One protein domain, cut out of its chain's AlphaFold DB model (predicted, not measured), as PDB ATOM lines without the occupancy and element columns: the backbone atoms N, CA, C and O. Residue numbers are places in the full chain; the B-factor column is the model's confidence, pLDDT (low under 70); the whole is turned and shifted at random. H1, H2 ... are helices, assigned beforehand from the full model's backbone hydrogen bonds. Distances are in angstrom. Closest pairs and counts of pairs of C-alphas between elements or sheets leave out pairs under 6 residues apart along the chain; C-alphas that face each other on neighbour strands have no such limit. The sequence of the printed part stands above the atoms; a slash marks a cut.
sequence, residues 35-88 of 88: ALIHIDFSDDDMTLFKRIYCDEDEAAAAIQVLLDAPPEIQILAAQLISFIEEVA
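This is residues 35 to 88 of the 88 residues of an uncharacterized protein of Ruminococcus bromii (UniProt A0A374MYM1). Two helices, H2 and H3, make a V whose corner lies where H2 ends and H3 begins, and a shorter helix, H1, stands crosswise at the mouth of the V. An extended stretch with no named element, residues 35 to 42, runs from the corner side over one side of the V to the beginning of H1. The printed part has 54 residues with three named helices, H1, H2 and H3 in that order, and no named strand, and the class is all helix. The whole is compact, with a radius of gyration of the C-alphas of 11.0 A and spans of 32 by 25 by 15 A.

After residues 35 to 42, H1 takes residues 43 to 53, from C-alpha 43 at (67.385, -32.254, 119.512), and is 15.3 A long from first to last C-alpha. H2, residues 56 to 67, is 16.5 A long and begins at C-alpha 56 at (65.303, -22.291, 128.131). H3, residues 71 to 87, is the longest at 24.7 A and ends at C-alpha 87 at (73.614, -43.422, 132.946).

H1 and H2 touch, and their closest C-alphas, those of Phe 49 and Ala 59, are 5.4 A apart. They run opposite ways at a steep tilt of 63 degrees. H2 touches H3 with residues 66 to 67 alone, and H3 touches H2 with residues 73 to 77 alone; the closest C-alphas, those of Leu 66 and Gln 74, are 6.0 A apart. These two helices run opposite ways at a steep tilt of 50 degrees. H1 and H3 are close but not clearly touching, with the closest C-alphas, those of Asp 45 and Ile 81, 7.3 A apart, and their lines are about perpendicular at 83 degrees. In H1, H2 and H3 every O i to N i+4 pair is within hydrogen-bond range.

The C-alphas farthest apart, those of Leu 36 and Cys 54, are 32.8 A from each other. The printed part has no cut, and the links from H1 to H2 and from H2 to H3 are tight. The mean pLDDT of the printed part is 82.8, and residues 35 to 38 and residue 88, the chain's last residue, are under 70.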
ATOM      1  N   ALA A  35      89.110 -26.074 111.457       59.28
ATOM      2  CA  ALA A  35      88.011 -26.048 110.490       59.28
ATOM      3  C   ALA A  35      87.529 -27.449 110.059       59.28
ATOM      4  O   ALA A  35      86.730 -27.559 109.134       59.28
ATOM      5  N   LEU A  36      88.045 -28.523 110.670       59.84
ATOM      6  CA  LEU A  36      87.767 -29.904 110.249       59.84
ATOM      7  C   LEU A  36      86.727 -30.627 111.100       59.84
ATOM      8  O   LEU A  36      86.224 -31.660 110.666       59.84
ATOM      9  N   ILE A  37      86.440 -30.133 112.303       64.56
ATOM     10  CA  ILE A  37      85.526 -30.779 113.244       64.56
ATOM     11  C   ILE A  37      84.503 -29.735 113.673       64.56
ATOM     12  O   ILE A  37      84.841 -28.793 114.382       64.56
ATOM     13  N   HIS A  38      83.282 -29.894 113.175       66.69
ATOM     14  CA  HIS A  38      82.103 -29.167 113.620       66.69
ATOM     15  C   HIS A  38      81.277 -30.143 114.449       66.69
ATOM     16  O   HIS A  38      80.997 -31.248 113.978       66.69
ATOM     17  N   ILE A  39      80.994 -29.786 115.699       70.81
ATOM     18  CA  ILE A  39      80.153 -30.590 116.580       70.81
ATOM     19  C   ILE A  39      78.815 -29.883 116.669       70.81
ATOM     20  O   ILE A  39      78.729 -28.776 117.195       70.81
ATOM     21  N   ASP A  40      77.801 -30.552 116.136       73.75
ATOM     22  CA  ASP A  40      76.410 -30.153 116.250       73.75
ATOM     23  C   ASP A  40      75.762 -30.951 117.379       73.75
ATOM     24  O   ASP A  40      75.982 -32.158 117.499       73.75
ATOM     25  N   PHE A  41      74.962 -30.275 118.198       76.00
ATOM     26  CA  PHE A  41      74.127 -30.919 119.209       76.00
ATOM     27  C   PHE A  41      72.767 -31.266 118.595       76.00
ATOM     28  O   PHE A  41      72.175 -30.452 117.883       76.00
ATOM     29  N   SER A  42      72.289 -32.480 118.850       81.31
ATOM     30  CA  SER A  42      70.989 -32.977 118.403       81.31
ATOM     31  C   SER A  42      69.826 -32.393 119.221       81.31
ATOM     32  O   SER A  42      70.015 -31.750 120.256       81.31
ATOM     33  N   ASP A  43      68.595 -32.641 118.772       81.56
ATOM     34  CA  ASP A  43      67.385 -32.254 119.512       81.56
ATOM     35  C   ASP A  43      67.264 -32.989 120.864       81.56
ATOM     36  O   ASP A  43      66.713 -32.447 121.831       81.56
ATOM     37  N   ASP A  44      67.807 -34.205 120.955       83.56
ATOM     38  CA  ASP A  44      67.848 -34.981 122.196       83.56
ATOM     39  C   ASP A  44      68.837 -34.348 123.186       83.56
ATOM     40  O   ASP A  44      68.471 -34.082 124.336       83.56
ATOM     41  N   ASP A  45      70.022 -33.951 122.702       82.44
ATOM     42  CA  ASP A  45      71.004 -33.197 123.490       82.44
ATOM     43  C   ASP A  45      70.377 -31.892 124.007       82.44
ATOM     44  O   ASP A  45      70.456 -31.566 125.192       82.44
ATOM     45  N   MET A  46      69.675 -31.156 123.137       79.81
ATOM     46  CA  MET A  46      68.953 -29.926 123.484       79.81
ATOM     47  C   MET A  46      67.920 -30.162 124.598       79.81
ATOM     48  O   MET A  46      67.764 -29.343 125.509       79.81
ATOM     49  N   THR A  47      67.225 -31.298 124.561       85.25
ATOM     50  CA  THR A  47      66.259 -31.696 125.593       85.25
ATOM     51  C   THR A  47      66.955 -32.001 126.921       85.25
ATOM     52  O   THR A  47      66.454 -31.608 127.982       85.25
ATOM     53  N   LEU A  48      68.132 -32.630 126.885       85.38
ATOM     54  CA  LEU A  48      68.966 -32.837 128.068       85.38
ATOM     55  C   LEU A  48      69.416 -31.501 128.677       85.38
ATOM     56  O   LEU A  48      69.289 -31.316 129.889       85.38
ATOM     57  N   PHE A  49      69.861 -30.545 127.857       85.62
ATOM     58  CA  PHE A  49      70.226 -29.203 128.322       85.62
ATOM     59  C   PHE A  49      69.051 -28.511 129.025       85.62
ATOM     60  O   PHE A  49      69.208 -28.038 130.152       85.62
ATOM     61  N   LYS A  50      67.852 -28.528 128.433       86.62
ATOM     62  CA  LYS A  50      66.645 -27.973 129.072       86.62
ATOM     63  C   LYS A  50      66.322 -28.648 130.406       86.62
ATOM     64  O   LYS A  50      65.929 -27.976 131.356       86.62
ATOM     65  N   ARG A  51      66.512 -29.966 130.504       87.00
ATOM     66  CA  ARG A  51      66.300 -30.717 131.751       87.00
ATOM     67  C   ARG A  51      67.320 -30.355 132.835       87.00
ATOM     68  O   ARG A  51      66.949 -30.325 134.004       87.00
ATOM     69  N   ILE A  52      68.579 -30.107 132.472       85.75
ATOM     70  CA  ILE A  52      69.649 -29.760 133.419       85.75
ATOM     71  C   ILE A  52      69.492 -28.323 133.921       85.75
ATOM     72  O   ILE A  52      69.516 -28.097 135.129       85.75
ATOM     73  N   TYR A  53      69.319 -27.367 133.009       86.62
ATOM     74  CA  TYR A  53      69.277 -25.943 133.349       86.62
ATOM     75  C   TYR A  53      67.893 -25.479 133.823       86.62
ATOM     76  O   TYR A  53      67.795 -24.448 134.473       86.62
ATOM     77  N   CYS A  54      66.825 -26.250 133.570       84.94
ATOM     78  CA  CYS A  54      65.431 -25.938 133.943       84.94
ATOM     79  C   CYS A  54      64.885 -24.600 133.403       84.94
ATOM     80  O   CYS A  54      63.749 -24.240 133.713       84.94
ATOM     81  N   ASP A  55      65.667 -23.899 132.586       90.62
ATOM     82  CA  ASP A  55      65.356 -22.637 131.940       90.62
ATOM     83  C   ASP A  55      65.850 -22.676 130.487       90.62
ATOM     84  O   ASP A  55      66.944 -23.167 130.193       90.62
ATOM     85  N   GLU A  56      65.009 -22.211 129.564       86.88
ATOM     86  CA  GLU A  56      65.303 -22.291 128.131       86.88
ATOM     87  C   GLU A  56      66.384 -21.292 127.711       86.88
ATOM     88  O   GLU A  56      67.211 -21.624 126.857       86.88
ATOM     89  N   ASP A  57      66.417 -20.111 128.335       90.75
ATOM     90  CA  ASP A  57      67.395 -19.070 128.024       90.75
ATOM     91  C   ASP A  57      68.790 -19.466 128.535       90.75
ATOM     92  O   ASP A  57      69.777 -19.357 127.800       90.75
ATOM     93  N   GLU A  58      68.889 -20.003 129.757       90.56
ATOM     94  CA  GLU A  58      70.142 -20.551 130.296       90.56
ATOM     95  C   GLU A  58      70.646 -21.760 129.495       90.56
ATOM     96  O   GLU A  58      71.843 -21.844 129.203       90.56
ATOM     97  N   ALA A  59      69.756 -22.670 129.080       89.88
ATOM     98  CA  ALA A  59      70.123 -23.808 128.234       89.88
ATOM     99  C   ALA A  59      70.681 -23.348 126.876       89.88
ATOM    100  O   ALA A  59      71.728 -23.832 126.437       89.88
ATOM    101  N   ALA A  60      70.027 -22.377 126.231       89.31
ATOM    102  CA  ALA A  60      70.495 -21.806 124.972       89.31
ATOM    103  C   ALA A  60      71.851 -21.097 125.134       89.31
ATOM    104  O   ALA A  60      72.744 -21.270 124.300       89.31
ATOM    105  N   ALA A  61      72.042 -20.351 126.227       92.62
ATOM    106  CA  ALA A  61      73.312 -19.699 126.529       92.62
ATOM    107  C   ALA A  61      74.448 -20.715 126.739       92.62
ATOM    108  O   ALA A  61      75.547 -20.523 126.217       92.62
ATOM    109  N   ALA A  62      74.192 -21.816 127.451       90.00
ATOM    110  CA  ALA A  62      75.175 -22.876 127.662       90.00
ATOM    111  C   ALA A  62      75.604 -23.538 126.343       90.00
ATOM    112  O   ALA A  62      76.797 -23.749 126.114       90.00
ATOM    113  N   ILE A  63      74.651 -23.813 125.450       88.69
ATOM    114  CA  ILE A  63      74.933 -24.382 124.126       88.69
ATOM    115  C   ILE A  63      75.760 -23.413 123.288       88.69
ATOM    116  O   ILE A  63      76.753 -23.821 122.690       88.69
ATOM    117  N   GLN A  64      75.414 -22.124 123.295       89.62
ATOM    118  CA  GLN A  64      76.181 -21.107 122.581       89.62
ATOM    119  C   GLN A  64      77.633 -21.040 123.079       89.62
ATOM    120  O   GLN A  64      78.561 -21.031 122.276       89.62
ATOM    121  N   VAL A  65      77.843 -21.085 124.400       91.44
ATOM    122  CA  VAL A  65      79.188 -21.131 124.999       91.44
ATOM    123  C   VAL A  65      79.971 -22.360 124.532       91.44
ATOM    124  O   VAL A  65      81.169 -22.251 124.269       91.44
ATOM    125  N   LEU A  66      79.321 -23.521 124.415       88.56
ATOM    126  CA  LEU A  66      79.961 -24.740 123.925       88.56
ATOM    127  C   LEU A  66      80.306 -24.647 122.434       88.56
ATOM    128  O   LEU A  66      81.427 -24.984 122.063       88.56
ATOM    129  N   LEU A  67      79.398 -24.146 121.596       85.44
ATOM    130  CA  LEU A  67      79.630 -23.969 120.156       85.44
ATOM    131  C   LEU A  67      80.748 -22.959 119.854       85.44
ATOM    132  O   LEU A  67      81.495 -23.138 118.892       85.44
ATOM    133  N   ASP A  68      80.911 -21.939 120.699       88.44
ATOM    134  CA  ASP A  68      81.990 -20.950 120.582       88.44
ATOM    135  C   ASP A  68      83.322 -21.428 121.195       88.44
ATOM    136  O   ASP A  68      84.367 -20.789 121.021       88.44
ATOM    137  N   ALA A  69      83.319 -22.552 121.917       87.00
ATOM    138  CA  ALA A  69      84.512 -23.094 122.554       87.00
ATOM    139  C   ALA A  69      85.485 -23.719 121.532       87.00
ATOM    140  O   ALA A  69      85.086 -24.102 120.431       87.00
ATOM    141  N   PRO A  70      86.778 -23.886 121.879       84.31
ATOM    142  CA  PRO A  70      87.719 -24.623 121.039       84.31
ATOM    143  C   PRO A  70      87.241 -26.058 120.748       84.31
ATOM    144  O   PRO A  70      86.610 -26.667 121.617       84.31
ATOM    145  N   PRO A  71      87.597 -26.648 119.589       79.19
ATOM    146  CA  PRO A  71      87.155 -27.991 119.199       79.19
ATOM    147  C   PRO A  71      87.421 -29.067 120.259       79.19
ATOM    148  O   PRO A  71      86.622 -29.979 120.437       79.19
ATOM    149  N   GLU A  72      88.523 -28.958 121.002       84.31
ATOM    150  CA  GLU A  72      88.859 -29.877 122.091       84.31
ATOM    151  C   GLU A  72      87.814 -29.856 123.217       84.31
ATOM    152  O   GLU A  72      87.478 -30.905 123.763       84.31
ATOM    153  N   ILE A  73      87.277 -28.678 123.544       86.94
ATOM    154  CA  ILE A  73      86.237 -28.513 124.566       86.94
ATOM    155  C   ILE A  73      84.896 -29.035 124.054       86.94
ATOM    156  O   ILE A  73      84.194 -29.719 124.794       86.94
ATOM    157  N   GLN A  74      84.570 -28.782 122.786       83.94
ATOM    158  CA  GLN A  74      83.362 -29.320 122.155       83.94
ATOM    159  C   GLN A  74      83.359 -30.854 122.159       83.94
ATOM    160  O   GLN A  74      82.357 -31.471 122.511       83.94
ATOM    161  N   ILE A  75      84.501 -31.476 121.837       84.44
ATOM    162  CA  ILE A  75      84.659 -32.938 121.867       84.44
ATOM    163  C   ILE A  75      84.434 -33.472 123.283       84.44
ATOM    164  O   ILE A  75      83.706 -34.448 123.459       84.44
ATOM    165  N   LEU A  76      85.042 -32.839 124.289       88.50
ATOM    166  CA  LEU A  76      84.855 -33.239 125.682       88.50
ATOM    167  C   LEU A  76      83.391 -33.107 126.116       88.50
ATOM    168  O   LEU A  76      82.877 -34.002 126.782       88.50
ATOM    169  N   ALA A  77      82.711 -32.031 125.722       87.69
ATOM    170  CA  ALA A  77      81.301 -31.828 126.032       87.69
ATOM    171  C   ALA A  77      80.420 -32.923 125.416       87.69
ATOM    172  O   ALA A  77      79.637 -33.534 126.136       87.69
ATOM    173  N   ALA A  78      80.607 -33.238 124.130       83.25
ATOM    174  CA  ALA A  78      79.874 -34.313 123.461       83.25
ATOM    175  C   ALA A  78      80.084 -35.672 124.153       83.25
ATOM    176  O   ALA A  78      79.128 -36.395 124.415       83.25
ATOM    177  N   GLN A  79      81.328 -35.995 124.527       86.25
ATOM    178  CA  GLN A  79      81.636 -37.230 125.257       86.25
ATOM    179  C   GLN A  79      80.947 -37.295 126.626       86.25
ATOM    180  O   GLN A  79      80.459 -38.354 127.018       86.25
ATOM    181  N   LEU A  80      80.918 -36.179 127.359       88.50
ATOM    182  CA  LEU A  80      80.259 -36.104 128.661       88.50
ATOM    183  C   LEU A  80      78.742 -36.245 128.539       88.50
ATOM    184  O   LEU A  80      78.143 -36.925 129.364       88.50
ATOM    185  N   ILE A  81      78.135 -35.640 127.520       85.62
ATOM    186  CA  ILE A  81      76.694 -35.746 127.266       85.62
ATOM    187  C   ILE A  81      76.312 -37.197 126.989       85.62
ATOM    188  O   ILE A  81      75.483 -37.737 127.716       85.62
ATOM    189  N   SER A  82      77.000 -37.870 126.060       83.38
ATOM    190  CA  SER A  82      76.739 -39.288 125.781       83.38
ATOM    191  C   SER A  82      76.907 -40.170 127.022       83.38
ATOM    192  O   SER A  82      76.154 -41.120 127.217       83.38
ATOM    193  N   PHE A  83      77.872 -39.855 127.893       86.94
ATOM    194  CA  PHE A  83      78.051 -40.574 129.154       86.94
ATOM    195  C   PHE A  83      76.892 -40.344 130.135       86.94
ATOM    196  O   PHE A  83      76.465 -41.272 130.814       86.94
ATOM    197  N   ILE A  84      76.379 -39.116 130.227       83.69
ATOM    198  CA  ILE A  84      75.236 -38.794 131.088       83.69
ATOM    199  C   ILE A  84      73.972 -39.486 130.574       83.69
ATOM    200  O   ILE A  84      73.226 -40.030 131.383       83.69
ATOM    201  N   GLU A  85      73.751 -39.509 129.261       77.88
ATOM    202  CA  GLU A  85      72.608 -40.184 128.636       77.88
ATOM    203  C   GLU A  85      72.617 -41.701 128.842       77.88
ATOM    204  O   GLU A  85      71.559 -42.287 129.044       77.88
ATOM    205  N   GLU A  86      73.787 -42.346 128.834       78.25
ATOM    206  CA  GLU A  86      73.896 -43.785 129.116       78.25
ATOM    207  C   GLU A  86      73.522 -44.127 130.571       78.25
ATOM    208  O   GLU A  86      73.026 -45.218 130.857       78.25
ATOM    209  N   VAL A  87      73.784 -43.205 131.501       73.75
ATOM    210  CA  VAL A  87      73.614 -43.422 132.946       73.75
ATOM    211  C   VAL A  87      72.239 -42.955 133.461       73.75
ATOM    212  O   VAL A  87      71.826 -43.387 134.542       73.75
ATOM    213  N   ALA A  88      71.550 -42.073 132.731       59.56
ATOM    214  CA  ALA A  88      70.277 -41.446 133.117       59.56
ATOM    215  C   ALA A  88      69.032 -42.274 132.755       59.56
ATOM    216  O   ALA A  88      68.032 -42.126 133.499       59.56
TER     217      ALA A  88